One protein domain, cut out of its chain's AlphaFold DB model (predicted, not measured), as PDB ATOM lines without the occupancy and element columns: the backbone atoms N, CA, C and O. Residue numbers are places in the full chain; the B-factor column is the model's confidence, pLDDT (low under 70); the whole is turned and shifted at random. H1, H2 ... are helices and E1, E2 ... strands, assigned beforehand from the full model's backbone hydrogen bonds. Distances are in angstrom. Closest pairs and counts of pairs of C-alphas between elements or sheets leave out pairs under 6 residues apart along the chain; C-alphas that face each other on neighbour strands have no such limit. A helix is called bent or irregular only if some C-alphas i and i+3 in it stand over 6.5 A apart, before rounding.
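This is residues 301 to 423 of the 815 residues of an uncharacterized protein of Spongiibacteraceae bacterium (UniProt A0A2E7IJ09). A small, twisted sheet of four strands makes one end of an elongated domain, and the long helix H3 leads away from it to the other end, with the short helix H2 beside residues 408 to 415 of H3 and the very short H1 packed on H2. Residues 326 to 348, with no named element, run between the helical end and the sheet, and the links 353 to 364 and 382 to 392 extend at the sheet's far end. The printed part has 123 residues, with three named helices and four named strands in the order H1, H2, E1, E2, E3, E4, H3; the sheet, E1 - E2 - E3 - E4, is antiparallel. The class is mixed, helices and strands, with under half of the residues in named elements. The whole is only just loose, close to compact, with a radius of gyration of the C-alphas of 16.8 A and spans of 59 by 29 by 21 A.

H1 is residues 309 to 313, with C-alpha 309 at (37.740, -39.312, 69.626); it is only just irregular, C-alphas 310 and 313 being 6.51 A apart. H2 is residues 318 to 325, 10.6 A long. E1 is residues 349 to 352, with C-alpha 349 at (63.950, -32.328, 79.783). E2, residues 365 to 370, is 16.3 A long, and E3, residues 375 to 381, is 17.5 A. E4 is residues 393 to 395. H3, residues 398 to 423, measures 35.6 A and ends with C-alpha 423 at (26.877, -50.312, 90.497); it has a kink of 34 degrees near residue 405.

The strands form a meander, each the antiparallel neighbour of the one before and a hairpin with it. E1 and E2 have N 351 and O 367 within hydrogen-bond range at 2.8 A, E2 and E3 have N 368 and O 378 at 2.9 A, and E3 and E4 have N 381 and O 393 at 2.8 A. The sheet is only just strongly twisted, its C-alphas lying up to 4.3 A off the best plane. H3 only grazes the sheet, with residues 399 to 407; the closest C-alphas of E3 and H3, those of Arg 376 and Asn 400, are 5.3 A apart. H3 touches H2 with residues 408 to 415 alone, at a shallow tilt of 24 degrees, opposite ways; the closest C-alphas, of Leu 318 and Tyr 415, are 7.5 A apart. H1 touches H2, the closest C-alphas being those of Ala 312 and Asp 320 at 5.1 A. H1 and H3 are apart. In H2 every O i to N i+4 pair is within hydrogen-bond range; in H3 20 of 22 are, and in H1 0 of 1, beside 1 of 2 O i to N i+3 pairs.

The C-alphas farthest apart, of Leu 387 and Phe 423, are 59.6 A apart. The printed part has no cut. The links H2 to E1, E1 to E2 and E3 to E4 are long. Mean pLDDT of the printed part is 86.8; residues 354 to 364 and 382 to 391 are under 70.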
ATOM      1  N   SER A 301      30.386 -46.071  80.910       94.81
ATOM      2  CA  SER A 301      31.357 -45.771  79.846       94.81
ATOM      3  C   SER A 301      32.363 -44.674  80.228       94.81
ATOM      4  O   SER A 301      33.518 -44.710  79.802       94.81
ATOM      5  N   ASP A 302      31.946 -43.726  81.073       96.19
ATOM      6  CA  ASP A 302      32.746 -42.565  81.475       96.19
ATOM      7  C   ASP A 302      33.966 -42.947  82.331       96.19
ATOM      8  O   ASP A 302      34.957 -42.213  82.354       96.19
ATOM      9  N   PHE A 303      33.944 -44.128  82.959       97.56
ATOM     10  CA  PHE A 303      35.113 -44.683  83.640       97.56
ATOM     11  C   PHE A 303      36.267 -44.988  82.664       97.56
ATOM     12  O   PHE A 303      37.433 -44.855  83.040       97.56
ATOM     13  N   TRP A 304      35.968 -45.318  81.400       98.19
ATOM     14  CA  TRP A 304      36.963 -45.498  80.335       98.19
ATOM     15  C   TRP A 304      37.275 -44.184  79.619       98.19
ATOM     16  O   TRP A 304      38.445 -43.804  79.534       98.19
ATOM     17  N   SER A 305      36.250 -43.477  79.134       97.88
ATOM     18  CA  SER A 305      36.389 -42.160  78.500       97.88
ATOM     19  C   SER A 305      35.128 -41.324  78.648       97.88
ATOM     20  O   SER A 305      34.027 -41.809  78.415       97.88
ATOM     21  N   THR A 306      35.287 -40.036  78.951       96.25
ATOM     22  CA  THR A 306      34.155 -39.089  78.973       96.25
ATOM     23  C   THR A 306      33.907 -38.416  77.625       96.25
ATOM     24  O   THR A 306      32.930 -37.684  77.471       96.25
ATOM     25  N   SER A 307      34.835 -38.544  76.673       94.94
ATOM     26  CA  SER A 307      34.739 -37.880  75.369       94.94
ATOM     27  C   SER A 307      35.658 -38.563  74.350       94.94
ATOM     28  O   SER A 307      36.694 -38.003  74.002       94.94
ATOM     29  N   PRO A 308      35.326 -39.774  73.875       95.44
ATOM     30  CA  PRO A 308      36.170 -40.481  72.918       95.44
ATOM     31  C   PRO A 308      36.298 -39.716  71.590       95.44
ATOM     32  O   PRO A 308      35.505 -38.832  71.256       95.44
ATOM     33  N   GLY A 309      37.321 -40.050  70.810       95.12
ATOM     34  CA  GLY A 309      37.740 -39.312  69.626       95.12
ATOM     35  C   GLY A 309      38.696 -38.166  69.974       95.12
ATOM     36  O   GLY A 309      39.528 -38.256  70.875       95.12
ATOM     37  N   VAL A 310      38.550 -37.035  69.280       89.00
ATOM     38  CA  VAL A 310      39.384 -35.832  69.496       89.00
ATOM     39  C   VAL A 310      39.295 -35.311  70.944       89.00
ATOM     40  O   VAL A 310      40.273 -34.775  71.477       89.00
ATOM     41  N   GLY A 311      38.144 -35.502  71.598       93.81
ATOM     42  CA  GLY A 311      37.898 -35.080  72.979       93.81
ATOM     43  C   GLY A 311      38.710 -35.835  74.036       93.81
ATOM     44  O   GLY A 311      38.894 -35.316  75.137       93.81
ATOM     45  N   ALA A 312      39.278 -37.003  73.713       95.44
ATOM     46  CA  ALA A 312      39.967 -37.845  74.693       95.44
ATOM     47  C   ALA A 312      41.245 -37.181  75.235       95.44
ATOM     48  O   ALA A 312      41.706 -37.477  76.336       95.44
ATOM     49  N   SER A 313      41.782 -36.197  74.507       92.50
ATOM     50  CA  SER A 313      42.903 -35.363  74.956       92.50
ATOM     51  C   SER A 313      42.621 -34.581  76.251       92.50
ATOM     52  O   SER A 313      43.554 -34.311  77.006       92.50
ATOM     53  N   SER A 314      41.356 -34.255  76.540       94.50
ATOM     54  CA  SER A 314      40.910 -33.596  77.778       94.50
ATOM     55  C   SER A 314      39.919 -34.434  78.593       94.50
ATOM     56  O   SER A 314      39.452 -33.993  79.647       94.50
ATOM     57  N   GLY A 315      39.609 -35.646  78.124       96.25
ATOM     58  CA  GLY A 315      38.693 -36.563  78.780       96.25
ATOM     59  C   GLY A 315      39.186 -37.022  80.156       96.25
ATOM     60  O   GLY A 315      40.383 -37.003  80.474       96.25
ATOM     61  N   ARG A 316      38.240 -37.400  81.015       96.88
ATOM     62  CA  ARG A 316      38.504 -37.762  82.413       96.88
ATOM     63  C   ARG A 316      38.489 -39.266  82.660       96.88
ATOM     64  O   ARG A 316      38.728 -39.658  83.794       96.88
ATOM     65  N   GLY A 317      38.208 -40.095  81.661       98.06
ATOM     66  CA  GLY A 317      38.255 -41.541  81.837       98.06
ATOM     67  C   GLY A 317      39.688 -42.053  81.997       98.06
ATOM     68  O   GLY A 317      40.658 -41.357  81.672       98.06
ATOM     69  N   LEU A 318      39.847 -43.266  82.523       98.50
ATOM     70  CA  LEU A 318      41.177 -43.824  82.767       98.50
ATOM     71  C   LEU A 318      41.934 -44.077  81.456       98.50
ATOM     72  O   LEU A 318      43.138 -43.817  81.387       98.50
ATOM     73  N   ALA A 319      41.223 -44.477  80.395       98.50
ATOM     74  CA  ALA A 319      41.816 -44.661  79.073       98.50
ATOM     75  C   ALA A 319      42.311 -43.329  78.502       98.50
ATOM     76  O   ALA A 319      43.424 -43.261  77.981       98.50
ATOM     77  N   ASP A 320      41.523 -42.258  78.664       98.25
ATOM     78  CA  ASP A 320      41.909 -40.906  78.252       98.25
ATOM     79  C   ASP A 320      43.239 -40.501  78.901       98.25
ATOM     80  O   ASP A 320      44.129 -39.970  78.228       98.25
ATOM     81  N   TYR A 321      43.369 -40.717  80.217       97.81
ATOM     82  CA  TYR A 321      44.560 -40.338  80.981       97.81
ATOM     83  C   TYR A 321      45.767 -41.174  80.581       97.81
ATOM     84  O   TYR A 321      46.828 -40.615  80.307       97.81
ATOM     85  N   SER A 322      45.600 -42.491  80.514       97.69
ATOM     86  CA  SER A 322      46.671 -43.424  80.178       97.69
ATOM     87  C   SER A 322      47.200 -43.183  78.762       97.69
ATOM     88  O   SER A 322      48.402 -42.974  78.577       97.69
ATOM     89  N   ASN A 323      46.302 -43.061  77.776       97.25
ATOM     90  CA  ASN A 323      46.676 -42.816  76.387       97.25
ATOM     91  C   ASN A 323      47.465 -41.507  76.240       97.25
ATOM     92  O   ASN A 323      48.555 -41.522  75.674       97.25
ATOM     93  N   ARG A 324      46.962 -40.379  76.766       95.31
ATOM     94  CA  ARG A 324      47.606 -39.069  76.550       95.31
ATOM     95  C   ARG A 324      48.890 -38.861  77.356       95.31
ATOM     96  O   ARG A 324      49.671 -37.979  77.004       95.31
ATOM     97  N   SER A 325      49.079 -39.611  78.442       96.06
ATOM     98  CA  SER A 325      50.142 -39.347  79.422       96.06
ATOM     99  C   SER A 325      51.372 -40.228  79.248       96.06
ATOM    100  O   SER A 325      52.430 -39.865  79.749       96.06
ATOM    101  N   PHE A 326      51.282 -41.359  78.539       96.56
ATOM    102  CA  PHE A 326      52.373 -42.333  78.512       96.56
ATOM    103  C   PHE A 326      52.682 -42.857  77.108       96.56
ATOM    104  O   PHE A 326      51.801 -43.051  76.273       96.56
ATOM    105  N   PHE A 327      53.967 -43.106  76.858       95.62
ATOM    106  CA  PHE A 327      54.430 -43.877  75.706       95.62
ATOM    107  C   PHE A 327      54.385 -45.378  76.002       95.62
ATOM    108  O   PHE A 327      54.464 -45.797  77.159       95.62
ATOM    109  N   THR A 328      54.342 -46.186  74.942       93.81
ATOM    110  CA  THR A 328      54.497 -47.647  75.013       93.81
ATOM    111  C   THR A 328      55.698 -48.112  74.197       93.81
ATOM    112  O   THR A 328      56.315 -47.317  73.486       93.81
ATOM    113  N   ALA A 329      56.042 -49.400  74.288       87.38
ATOM    114  CA  ALA A 329      57.140 -49.971  73.514       87.38
ATOM    115  C   ALA A 329      56.892 -49.858  71.997       87.38
ATOM    116  O   ALA A 329      57.788 -49.424  71.273       87.38
ATOM    117  N   GLY A 330      55.681 -50.174  71.525       86.38
ATOM    118  CA  GLY A 330      55.313 -50.102  70.108       86.38
ATOM    119  C   GLY A 330      54.839 -48.726  69.627       86.38
ATOM    120  O   GLY A 330      54.820 -48.481  68.422       86.38
ATOM    121  N   GLN A 331      54.472 -47.806  70.528       90.56
ATOM    122  CA  GLN A 331      53.985 -46.454  70.200       90.56
ATOM    123  C   GLN A 331      54.762 -45.370  70.960       90.56
ATOM    124  O   GLN A 331      54.178 -44.504  71.622       90.56
ATOM    125  N   ASN A 332      56.092 -45.443  70.875       92.06
ATOM    126  CA  ASN A 332      57.021 -44.519  71.528       92.06
ATOM    127  C   ASN A 332      57.188 -43.199  70.743       92.06
ATOM    128  O   ASN A 332      56.577 -42.992  69.685       92.06
ATOM    129  N   LEU A 333      58.024 -42.303  71.270       91.12
ATOM    130  CA  LEU A 333      58.379 -41.024  70.666       91.12
ATOM    131  C   LEU A 333      58.886 -41.219  69.232       91.12
ATOM    132  O   LEU A 333      59.810 -41.993  68.980       91.12
ATOM    133  N   GLY A 334      58.262 -40.505  68.294       84.81
ATOM    134  CA  GLY A 334      58.589 -40.567  66.868       84.81
ATOM    135  C   GLY A 334      57.679 -41.491  66.057       84.81
ATOM    136  O   GLY A 334      57.758 -41.475  64.833       84.81
ATOM    137  N   SER A 335      56.777 -42.243  66.704       86.06
ATOM    138  CA  SER A 335      55.744 -43.021  66.003       86.06
ATOM    139  C   SER A 335      54.749 -42.133  65.246       86.06
ATOM    140  O   SER A 335      54.253 -42.526  64.193       86.06
ATOM    141  N   GLY A 336      54.430 -40.946  65.778       84.19
ATOM    142  CA  GLY A 336      53.509 -39.986  65.159       84.19
ATOM    143  C   GLY A 336      52.038 -40.424  65.108       84.19
ATOM    144  O   GLY A 336      51.204 -39.671  64.612       84.19
ATOM    145  N   ARG A 337      51.694 -41.614  65.625       88.81
ATOM    146  CA  ARG A 337      50.327 -42.171  65.594       88.81
ATOM    147  C   ARG A 337      49.355 -41.441  66.524       88.81
ATOM    148  O   ARG A 337      48.161 -41.394  66.247       88.81
ATOM    149  N   TYR A 338      49.871 -40.873  67.610       92.62
ATOM    150  CA  TYR A 338      49.119 -40.099  68.597       92.62
ATOM    151  C   TYR A 338      49.771 -38.735  68.773       92.62
ATOM    152  O   TYR A 338      50.996 -38.649  68.788       92.62
ATOM    153  N   ALA A 339      48.972 -37.682  68.941       92.94
ATOM    154  CA  ALA A 339      49.489 -36.329  69.156       92.94
ATOM    155  C   ALA A 339      50.135 -36.146  70.542       92.94
ATOM    156  O   ALA A 339      51.063 -35.351  70.679       92.94
ATOM    157  N   LEU A 340      49.645 -36.880  71.550       93.81
ATOM    158  CA  LEU A 340      50.134 -36.850  72.925       93.81
ATOM    159  C   LEU A 340      50.623 -38.243  73.378       93.81
ATOM    160  O   LEU A 340      50.065 -39.251  72.934       93.81
ATOM    161  N   PRO A 341      51.634 -38.321  74.263       94.50
ATOM    162  CA  PRO A 341      52.565 -37.240  74.601       94.50
ATOM    163  C   PRO A 341      53.274 -36.690  73.350       94.50
ATOM    164  O   PRO A 341      53.283 -37.352  72.311       94.50
ATOM    165  N   SER A 342      53.813 -35.466  73.418       93.00
ATOM    166  CA  SER A 342      54.401 -34.810  72.240       93.00
ATOM    167  C   SER A 342      55.437 -35.702  71.550       93.00
ATOM    168  O   SER A 342      56.301 -36.286  72.205       93.00
ATOM    169  N   ASN A 343      55.383 -35.789  70.219       91.31
ATOM    170  CA  ASN A 343      56.391 -36.513  69.437       91.31
ATOM    171  C   ASN A 343      57.673 -35.698  69.201       91.31
ATOM    172  O   ASN A 343      58.582 -36.192  68.537       91.31
ATOM    173  N   ASN A 344      57.756 -34.467  69.711       91.44
ATOM    174  CA  ASN A 344      58.965 -33.662  69.637       91.44
ATOM    175  C   ASN A 344      59.861 -33.930  70.854       91.44
ATOM    176  O   ASN A 344      59.465 -33.672  71.986       91.44
ATOM    177  N   ALA A 345      61.078 -34.427  70.625       90.62
ATOM    178  CA  ALA A 345      62.037 -34.702  71.697       90.62
ATOM    179  C   ALA A 345      62.446 -33.438  72.470       90.62
ATOM    180  O   ALA A 345      62.684 -33.519  73.672       90.62
ATOM    181  N   ASP A 346      62.461 -32.278  71.805       90.44
ATOM    182  CA  ASP A 346      62.840 -31.002  72.422       90.44
ATOM    183  C   ASP A 346      61.786 -30.477  73.418       90.44
ATOM    184  O   ASP A 346      62.059 -29.543  74.170       90.44
ATOM    185  N   ASP A 347      60.600 -31.095  73.469       93.50
ATOM    186  CA  ASP A 347      59.565 -30.770  74.456       93.50
ATOM    187  C   ASP A 347      59.845 -31.414  75.830       93.50
ATOM    188  O   ASP A 347      59.111 -31.175  76.791       93.50
ATOM    189  N   TYR A 348      60.900 -32.232  75.941       94.81
ATOM    190  CA  TYR A 348      61.259 -32.962  77.156       94.81
ATOM    191  C   TYR A 348      62.585 -32.492  77.752       94.81
ATOM    192  O   TYR A 348      63.529 -32.113  77.062       94.81
ATOM    193  N   THR A 349      62.689 -32.586  79.078       94.56
ATOM    194  CA  THR A 349      63.950 -32.328  79.783       94.56
ATOM    195  C   THR A 349      64.834 -33.570  79.737       94.56
ATOM    196  O   THR A 349      64.414 -34.642  80.169       94.56
ATOM    197  N   HIS A 350      66.067 -33.432  79.252       90.62
ATOM    198  CA  HIS A 350      67.043 -34.522  79.233       90.62
ATOM    199  C   HIS A 350      67.714 -34.682  80.610       90.62
ATOM    200  O   HIS A 350      68.398 -33.776  81.086       90.62
ATOM    201  N   GLU A 351      67.553 -35.849  81.228       89.12
ATOM    202  CA  GLU A 351      68.218 -36.258  82.470       89.12
ATOM    203  C   GLU A 351      69.250 -37.351  82.156       89.12
ATOM    204  O   GLU A 351      68.904 -38.401  81.617       89.12
ATOM    205  N   SER A 352      70.521 -37.125  82.496       82.75
ATOM    206  CA  SER A 352      71.578 -38.129  82.304       82.75
ATOM    207  C   SER A 352      71.301 -39.385  83.134       82.75
ATOM    208  O   SER A 352      70.962 -39.295  84.311       82.75
ATOM    209  N   THR A 353      71.505 -40.564  82.544       75.00
ATOM    210  CA  THR A 353      71.401 -41.855  83.257       75.00
ATOM    211  C   THR A 353      72.718 -42.314  83.896       75.00
ATOM    212  O   THR A 353      72.831 -43.466  84.332       75.00
ATOM    213  N   GLU A 354      73.732 -41.439  83.926       69.69
ATOM    214  CA  GLU A 354      75.019 -41.703  84.576       69.69
ATOM    215  C   GLU A 354      74.779 -42.212  86.014       69.69
ATOM    216  O   GLU A 354      73.915 -41.718  86.729       69.69
ATOM    217  N   ASP A 355      75.467 -43.297  86.382       66.81
ATOM    218  CA  ASP A 355      75.340 -44.041  87.653       66.81
ATOM    219  C   ASP A 355      74.059 -44.868  87.915       66.81
ATOM    220  O   ASP A 355      74.063 -45.687  88.833       66.81
ATOM    221  N   LEU A 356      73.009 -44.784  87.084       67.81
ATOM    222  CA  LEU A 356      71.750 -45.534  87.294       67.81
ATOM    223  C   LEU A 356      71.653 -46.869  86.526       67.81
ATOM    224  O   LEU A 356      70.927 -47.779  86.940       67.81
ATOM    225  N   LEU A 357      72.370 -47.011  85.403       65.00
ATOM    226  CA  LEU A 357      72.318 -48.202  84.543       65.00
ATOM    227  C   LEU A 357      73.598 -49.064  84.634       65.00
ATOM    228  O   LEU A 357      74.718 -48.544  84.569       65.00
ATOM    229  N   PRO A 358      73.474 -50.405  84.737       56.50
ATOM    230  CA  PRO A 358      74.588 -51.273  85.121       56.50
ATOM    231  C   PRO A 358      75.696 -51.430  84.060       56.50
ATOM    232  O   PRO A 358      76.810 -51.794  84.433       56.50
ATOM    233  N   ARG A 359      75.471 -51.114  82.769       55.44
ATOM    234  CA  ARG A 359      76.421 -51.413  81.669       55.44
ATOM    235  C   ARG A 359      76.891 -50.177  80.880       55.44
ATOM    236  O   ARG A 359      76.123 -49.254  80.639       55.44
ATOM    237  N   SER A 360      78.167 -50.177  80.477       52.59
ATOM    238  CA  SER A 360      78.782 -49.178  79.579       52.59
ATOM    239  C   SER A 360      78.360 -49.403  78.118       52.59
ATOM    240  O   SER A 360      78.248 -50.565  77.729       52.59
ATOM    241  N   PRO A 361      78.172 -48.343  77.296       52.88
ATOM    242  CA  PRO A 361      78.628 -46.962  77.493       52.88
ATOM    243  C   PRO A 361      77.546 -46.031  78.081       52.88
ATOM    244  O   PRO A 361      76.618 -45.616  77.398       52.88
ATOM    245  N   ARG A 362      77.722 -45.636  79.352       55.34
ATOM    246  CA  ARG A 362      76.781 -44.799  80.131       55.34
ATOM    247  C   ARG A 362      76.690 -43.337  79.674       55.34
ATOM    248  O   ARG A 362      75.683 -42.685  79.898       55.34
ATOM    249  N   LYS A 363      77.724 -42.812  79.004       53.53
ATOM    250  CA  LYS A 363      77.876 -41.371  78.707       53.53
ATOM    251  C   LYS A 363      76.912 -40.806  77.652       53.53
ATOM    252  O   LYS A 363      77.123 -39.690  77.186       53.53
ATOM    253  N   ARG A 364      75.935 -41.588  77.185       64.44
ATOM    254  CA  ARG A 364      75.127 -41.250  76.006       64.44
ATOM    255  C   ARG A 364      73.686 -41.784  76.055       64.44
ATOM    256  O   ARG A 364      73.104 -42.046  75.004       64.44
ATOM    257  N   ILE A 365      73.145 -41.986  77.257       77.62
ATOM    258  CA  ILE A 365      71.751 -42.393  77.475       77.62
ATOM    259  C   ILE A 365      71.097 -41.366  78.402       77.62
ATOM    260  O   ILE A 365      71.629 -41.104  79.485       77.62
ATOM    261  N   ASN A 366      69.951 -40.822  77.991       86.94
ATOM    262  CA  ASN A 366      69.177 -39.852  78.768       86.94
ATOM    263  C   ASN A 366      67.764 -40.381  79.039       86.94
ATOM    264  O   ASN A 366      67.143 -40.971  78.155       86.94
ATOM    265  N   PHE A 367      67.215 -40.111  80.220       91.56
ATOM    266  CA  PHE A 367      65.767 -40.098  80.389       91.56
ATOM    267  C   PHE A 367      65.211 -38.797  79.818       91.56
ATOM    268  O   PHE A 367      65.761 -37.722  80.055       91.56
ATOM    269  N   LEU A 368      64.103 -38.893  79.091       94.25
ATOM    270  CA  LEU A 368      63.325 -37.728  78.693       94.25
ATOM    271  C   LEU A 368      62.202 -37.528  79.705       94.25
ATOM    272  O   LEU A 368      61.304 -38.368  79.812       94.25
ATOM    273  N   ARG A 369      62.270 -36.435  80.470       95.50
ATOM    274  CA  ARG A 369      61.265 -36.072  81.470       95.50
ATOM    275  C   ARG A 369      60.210 -35.131  80.918       95.50
ATOM    276  O   ARG A 369      60.545 -34.151  80.256       95.50
ATOM    277  N   GLY A 370      58.948 -35.402  81.234       92.31
ATOM    278  CA  GLY A 370      57.825 -34.578  80.800       92.31
ATOM    279  C   GLY A 370      56.509 -34.940  81.473       92.31
ATOM    280  O   GLY A 370      56.477 -35.686  82.451       92.31
ATOM    281  N   GLY A 371      55.428 -34.371  80.941       88.19
ATOM    282  CA  GLY A 371      54.105 -34.426  81.559       88.19
ATOM    283  C   GLY A 371      53.983 -33.513  82.793       88.19
ATOM    284  O   GLY A 371      54.988 -32.989  83.279       88.19
ATOM    285  N   PRO A 372      52.758 -33.298  83.303       85.38
ATOM    286  CA  PRO A 372      52.516 -32.465  84.487       85.38
ATOM    287  C   PRO A 372      53.278 -32.930  85.735       85.38
ATOM    288  O   PRO A 372      53.708 -32.112  86.544       85.38
ATOM    289  N   GLU A 373      53.466 -34.240  85.878       89.94
ATOM    290  CA  GLU A 373      54.134 -34.883  87.010       89.94
ATOM    291  C   GLU A 373      55.662 -34.992  86.832       89.94
ATOM    292  O   GLU A 373      56.359 -35.460  87.731       89.94
ATOM    293  N   GLY A 374      56.205 -34.553  85.687       92.81
ATOM    294  CA  GLY A 374      57.648 -34.515  85.428       92.81
ATOM    295  C   GLY A 374      58.327 -35.890  85.421       92.81
ATOM    296  O   GLY A 374      59.500 -35.997  85.783       92.81
ATOM    297  N   ILE A 375      57.602 -36.941  85.042       95.25
ATOM    298  CA  ILE A 375      58.061 -38.337  85.053       95.25
ATOM    299  C   ILE A 375      59.029 -38.656  83.912       95.25
ATOM    300  O   ILE A 375      59.109 -37.927  82.924       95.25
ATOM    301  N   ARG A 376      59.736 -39.788  84.009       95.00
ATOM    302  CA  ARG A 376      60.584 -40.343  82.942       95.00
ATOM    303  C   ARG A 376      59.703 -40.976  81.860       95.00
ATOM    304  O   ARG A 376      59.339 -42.146  81.947       95.00
ATOM    305  N   MET A 377      59.408 -40.214  80.810       94.44
ATOM    306  CA  MET A 377      58.488 -40.587  79.728       94.44
ATOM    307  C   MET A 377      59.042 -41.700  78.835       94.44
ATOM    308  O   MET A 377      58.327 -42.628  78.467       94.44
ATOM    309  N   THR A 378      60.320 -41.593  78.468       94.06
ATOM    310  CA  THR A 378      61.036 -42.562  77.626       94.06
ATOM    311  C   THR A 378      62.543 -42.462  77.871       94.06
ATOM    312  O   THR A 378      63.007 -41.550  78.561       94.06
ATOM    313  N   THR A 379      63.315 -43.408  77.342       90.88
ATOM    314  CA  THR A 379      64.779 -43.426  77.429       90.88
ATOM    315  C   THR A 379      65.387 -43.268  76.042       90.88
ATOM    316  O   THR A 379      65.190 -44.114  75.171       90.88
ATOM    317  N   GLU A 380      66.147 -42.196  75.848       87.81
ATOM    318  CA  GLU A 380      66.921 -41.903  74.646       87.81
ATOM    319  C   GLU A 380      68.274 -42.627  74.700       87.81
ATOM    320  O   GLU A 380      69.049 -42.441  75.637       87.81
ATOM    321  N   SER A 381      68.579 -43.420  73.671       78.19
ATOM    322  CA  SER A 381      69.881 -44.060  73.463       78.19
ATOM    323  C   SER A 381      70.552 -43.538  72.193       78.19
ATOM    324  O   SER A 381      69.912 -43.376  71.148       78.19
ATOM    325  N   LEU A 382      71.868 -43.314  72.280       67.00
ATOM    326  CA  LEU A 382      72.727 -42.821  71.196       67.00
ATOM    327  C   LEU A 382      73.791 -43.859  70.779       67.00
ATOM    328  O   LEU A 382      74.912 -43.481  70.418       67.00
ATOM    329  N   PHE A 383      73.468 -45.155  70.893       58.31
ATOM    330  CA  PHE A 383      74.424 -46.276  70.860       58.31
ATOM    331  C   PHE A 383      75.392 -46.258  69.656       58.31
ATOM    332  O   PHE A 383      76.555 -46.615  69.823       58.31
ATOM    333  N   ASP A 384      74.976 -45.714  68.505       52.34
ATOM    334  CA  ASP A 384      75.767 -45.707  67.264       52.34
ATOM    335  C   ASP A 384      76.272 -44.331  66.788       52.34
ATOM    336  O   ASP A 384      76.932 -44.253  65.753       52.34
ATOM    337  N   TYR A 385      76.091 -43.246  67.557       53.41
ATOM    338  CA  TYR A 385      76.433 -41.876  67.111       53.41
ATOM    339  C   TYR A 385      77.922 -41.668  66.748       53.41
ATOM    340  O   TYR A 385      78.279 -40.719  66.058       53.41
ATOM    341  N   PHE A 386      78.827 -42.527  67.240       48.25
ATOM    342  CA  PHE A 386      80.252 -42.489  66.876       48.25
ATOM    343  C   PHE A 386      80.574 -43.252  65.579       48.25
ATOM    344  O   PHE A 386      81.566 -42.939  64.927       48.25
ATOM    345  N   LEU A 387      79.765 -44.252  65.216       52.31
ATOM    346  CA  LEU A 387      80.025 -45.149  64.087       52.31
ATOM    347  C   LEU A 387      79.273 -44.704  62.825       52.31
ATOM    348  O   LEU A 387      79.823 -44.809  61.731       52.31
ATOM    349  N   PHE A 388      78.063 -44.152  62.975       53.69
ATOM    350  CA  PHE A 388      77.224 -43.636  61.890       53.69
ATOM    351  C   PHE A 388      76.334 -42.483  62.396       53.69
ATOM    352  O   PHE A 388      76.031 -42.396  63.584       53.69
ATOM    353  N   ASN A 389      75.864 -41.603  61.503       58.81
ATOM    354  CA  ASN A 389      74.843 -40.596  61.833       58.81
ATOM    355  C   ASN A 389      73.455 -41.264  61.931       58.81
ATOM    356  O   ASN A 389      72.572 -41.013  61.111       58.81
ATOM    357  N   THR A 390      73.296 -42.204  62.863       61.12
ATOM    358  CA  THR A 390      72.031 -42.903  63.110       61.12
ATOM    359  C   THR A 390      71.076 -42.000  63.888       61.12
ATOM    360  O   THR A 390      71.510 -41.347  64.843       61.12
ATOM    361  N   PRO A 391      69.779 -41.978  63.532       66.69
ATOM    362  CA  PRO A 391      68.756 -41.305  64.322       66.69
ATOM    363  C   PRO A 391      68.762 -41.769  65.782       66.69
ATOM    364  O   PRO A 391      69.120 -42.908  66.086       66.69
ATOM    365  N   ARG A 392      68.341 -40.878  66.686       75.62
ATOM    366  CA  ARG A 392      68.112 -41.204  68.100       75.62
ATOM    367  C   ARG A 392      67.120 -42.363  68.212       75.62
ATOM    368  O   ARG A 392      66.124 -42.393  67.491       75.62
ATOM    369  N   THR A 393      67.384 -43.287  69.131       82.56
ATOM    370  CA  THR A 393      66.489 -44.418  69.422       82.56
ATOM    371  C   THR A 393      65.862 -44.252  70.798       82.56
ATOM    372  O   THR A 393      66.552 -43.843  71.733       82.56
ATOM    373  N   TYR A 394      64.578 -44.584  70.926       88.62
ATOM    374  CA  TYR A 394      63.823 -44.447  72.172       88.62
ATOM    375  C   TYR A 394      63.306 -45.804  72.637       88.62
ATOM    376  O   TYR A 394      62.809 -46.597  71.842       88.62
ATOM    377  N   SER A 395      63.438 -46.075  73.931       88.69
ATOM    378  CA  SER A 395      63.051 -47.346  74.550       88.69
ATOM    379  C   SER A 395      62.484 -47.119  75.947       88.69
ATOM    380  O   SER A 395      62.761 -46.098  76.576       88.69
ATOM    381  N   LEU A 396      61.687 -48.068  76.432       89.44
ATOM    382  CA  LEU A 396      61.219 -48.078  77.815       89.44
ATOM    383  C   LEU A 396      62.005 -49.109  78.621       89.44
ATOM    384  O   LEU A 396      62.378 -50.162  78.111       89.44
ATOM    385  N   ASN A 397      62.255 -48.798  79.886       84.38
ATOM    386  CA  ASN A 397      62.844 -49.719  80.849       84.38
ATOM    387  C   ASN A 397      62.125 -49.612  82.201       84.38
ATOM    388  O   ASN A 397      61.210 -48.804  82.374       84.38
ATOM    389  N   ARG A 398      62.579 -50.398  83.183       84.38
ATOM    390  CA  ARG A 398      61.974 -50.465  84.522       84.38
ATOM    391  C   ARG A 398      61.770 -49.108  85.203       84.38
ATOM    392  O   ARG A 398      60.830 -48.962  85.968       84.38
ATOM    393  N   PHE A 399      62.617 -48.108  84.942       88.62
ATOM    394  CA  PHE A 399      62.473 -46.787  85.558       88.62
ATOM    395  C   PHE A 399      61.294 -46.009  84.970       88.62
ATOM    396  O   PHE A 399      60.572 -45.357  85.718       88.62
ATOM    397  N   ASN A 400      61.069 -46.129  83.658       92.31
ATOM    398  CA  ASN A 400      59.868 -45.598  83.017       92.31
ATOM    399  C   ASN A 400      58.626 -46.326  83.550       92.31
ATOM    400  O   ASN A 400      57.641 -45.691  83.909       92.31
ATOM    401  N   TYR A 401      58.694 -47.655  83.667       91.50
ATOM    402  CA  TYR A 401      57.587 -48.471  84.170       91.50
ATOM    403  C   TYR A 401      57.248 -48.181  85.635       91.50
ATOM    404  O   TYR A 401      56.075 -48.178  85.995       91.50
ATOM    405  N   ASN A 402      58.250 -47.893  86.472       91.69
ATOM    406  CA  ASN A 402      58.031 -47.483  87.856       91.69
ATOM    407  C   ASN A 402      57.230 -46.180  87.932       91.69
ATOM    408  O   ASN A 402      56.223 -46.149  88.631       91.69
ATOM    409  N   ASP A 403      57.625 -45.150  87.175       94.12
ATOM    410  CA  ASP A 403      56.899 -43.873  87.161       94.12
ATOM    411  C   ASP A 403      55.469 -44.027  86.625       94.12
ATOM    412  O   ASP A 403      54.538 -43.420  87.149       94.12
ATOM    413  N   GLN A 404      55.284 -44.860  85.594       95.25
ATOM    414  CA  GLN A 404      53.957 -45.195  85.074       95.25
ATOM    415  C   GLN A 404      53.095 -45.854  86.155       95.25
ATOM    416  O   GLN A 404      51.988 -45.397  86.423       95.25
ATOM    417  N   ALA A 405      53.610 -46.901  86.806       93.56
ATOM    418  CA  ALA A 405      52.883 -47.647  87.828       93.56
ATOM    419  C   ALA A 405      52.530 -46.783  89.048       93.56
ATOM    420  O   ALA A 405      51.414 -46.882  89.551       93.56
ATOM    421  N   ASP A 406      53.434 -45.902  89.486       93.81
ATOM    422  CA  ASP A 406      53.206 -45.008  90.628       93.81
ATOM    423  C   ASP A 406      52.034 -44.035  90.395       93.81
ATOM    424  O   ASP A 406      51.400 -43.591  91.353       93.81
ATOM    425  N   LEU A 407      51.706 -43.731  89.134       95.31
ATOM    426  CA  LEU A 407      50.546 -42.916  88.768       95.31
ATOM    427  C   LEU A 407      49.314 -43.757  88.409       95.31
ATOM    428  O   LEU A 407      48.190 -43.360  88.728       95.31
ATOM    429  N   LEU A 408      49.499 -44.889  87.733       96.44
ATOM    430  CA  LEU A 408      48.409 -45.682  87.165       96.44
ATOM    431  C   LEU A 408      47.783 -46.656  88.168       96.44
ATOM    432  O   LEU A 408      46.565 -46.801  88.161       96.44
ATOM    433  N   VAL A 409      48.556 -47.259  89.077       96.31
ATOM    434  CA  VAL A 409      48.034 -48.236  90.054       96.31
ATOM    435  C   VAL A 409      47.030 -47.610  91.038       96.31
ATOM    436  O   VAL A 409      45.922 -48.143  91.156       96.31
ATOM    437  N   PRO A 410      47.322 -46.466  91.694       97.25
ATOM    438  CA  PRO A 410      46.332 -45.770  92.523       97.25
ATOM    439  C   PRO A 410      45.046 -45.421  91.765       97.25
ATOM    440  O   PRO A 410      43.945 -45.550  92.301       97.25
ATOM    441  N   ARG A 411      45.174 -45.018  90.493       97.69
ATOM    442  CA  ARG A 411      44.035 -44.688  89.626       97.69
ATOM    443  C   ARG A 411      43.216 -45.922  89.274       97.69
ATOM    444  O   ARG A 411      42.000 -45.860  89.384       97.69
ATOM    445  N   ALA A 412      43.859 -47.032  88.915       97.62
ATOM    446  CA  ALA A 412      43.186 -48.298  88.641       97.62
ATOM    447  C   ALA A 412      42.287 -48.694  89.819       97.62
ATOM    448  O   ALA A 412      41.090 -48.895  89.644       97.62
ATOM    449  N   ILE A 413      42.842 -48.677  91.036       97.81
ATOM    450  CA  ILE A 413      42.111 -48.987  92.272       97.81
ATOM    451  C   ILE A 413      40.937 -48.032  92.476       97.81
ATOM    452  O   ILE A 413      39.819 -48.477  92.731       97.81
ATOM    453  N   ALA A 414      41.168 -46.724  92.358       97.75
ATOM    454  CA  ALA A 414      40.141 -45.719  92.599       97.75
ATOM    455  C   ALA A 414      38.994 -45.777  91.574       97.75
ATOM    456  O   ALA A 414      37.830 -45.662  91.956       97.75
ATOM    457  N   TYR A 415      39.296 -45.999  90.289       98.38
ATOM    458  CA  TYR A 415      38.279 -46.167  89.246       98.38
ATOM    459  C   TYR A 415      37.507 -47.477  89.433       98.38
ATOM    460  O   TYR A 415      36.281 -47.451  89.366       98.38
ATOM    461  N   SER A 416      38.182 -48.594  89.733       98.25
ATOM    462  CA  SER A 416      37.520 -49.872  90.039       98.25
ATOM    463  C   SER A 416      36.594 -49.755  91.253       98.25
ATOM    464  O   SER A 416      35.436 -50.160  91.183       98.25
ATOM    465  N   LYS A 417      37.068 -49.140  92.344       96.69
ATOM    466  CA  LYS A 417      36.271 -48.863  93.547       96.69
ATOM    467  C   LYS A 417      35.050 -48.011  93.206       96.69
ATOM    468  O   LYS A 417      33.936 -48.372  93.570       96.69
ATOM    469  N   ASN A 418      35.234 -46.899  92.490       97.31
ATOM    470  CA  ASN A 418      34.123 -46.014  92.135       97.31
ATOM    471  C   ASN A 418      33.125 -46.692  91.178       97.31
ATOM    472  O   ASN A 418      31.938 -46.386  91.251       97.31
ATOM    473  N   LEU A 419      33.563 -47.623  90.320       97.94
ATOM    474  CA  LEU A 419      32.671 -48.413  89.467       97.94
ATOM    475  C   LEU A 419      31.815 -49.374  90.298       97.94
ATOM    476  O   LEU A 419      30.605 -49.445  90.083       97.94
ATOM    477  N   ILE A 420      32.417 -50.070  91.268       98.19
ATOM    478  CA  ILE A 420      31.694 -50.939  92.211       98.19
ATOM    479  C   ILE A 420      30.662 -50.116  92.995       98.19
ATOM    480  O   ILE A 420      29.489 -50.484  93.058       98.19
ATOM    481  N   ASP A 421      31.069 -48.964  93.532       96.56
ATOM    482  CA  ASP A 421      30.172 -48.058  94.255       96.56
ATOM    483  C   ASP A 421      29.032 -47.547  93.363       96.56
ATOM    484  O   ASP A 421      27.884 -47.473  93.804       96.56
ATOM    485  N   TYR A 422      29.325 -47.229  92.099       96.88
ATOM    486  CA  TYR A 422      28.327 -46.798  91.125       96.88
ATOM    487  C   TYR A 422      27.335 -47.920  90.783       96.88
ATOM    488  O   TYR A 422      26.134 -47.668  90.654       96.88
ATOM    489  N   PHE A 423      27.780 -49.177  90.695       97.62
ATOM    490  CA  PHE A 423      26.877 -50.312  90.497       97.62
ATOM    491  C   PHE A 423      25.865 -50.435  91.650       97.62
ATOM    492  O   PHE A 423      24.668 -50.599  91.403       97.62
TER     493      PHE A 423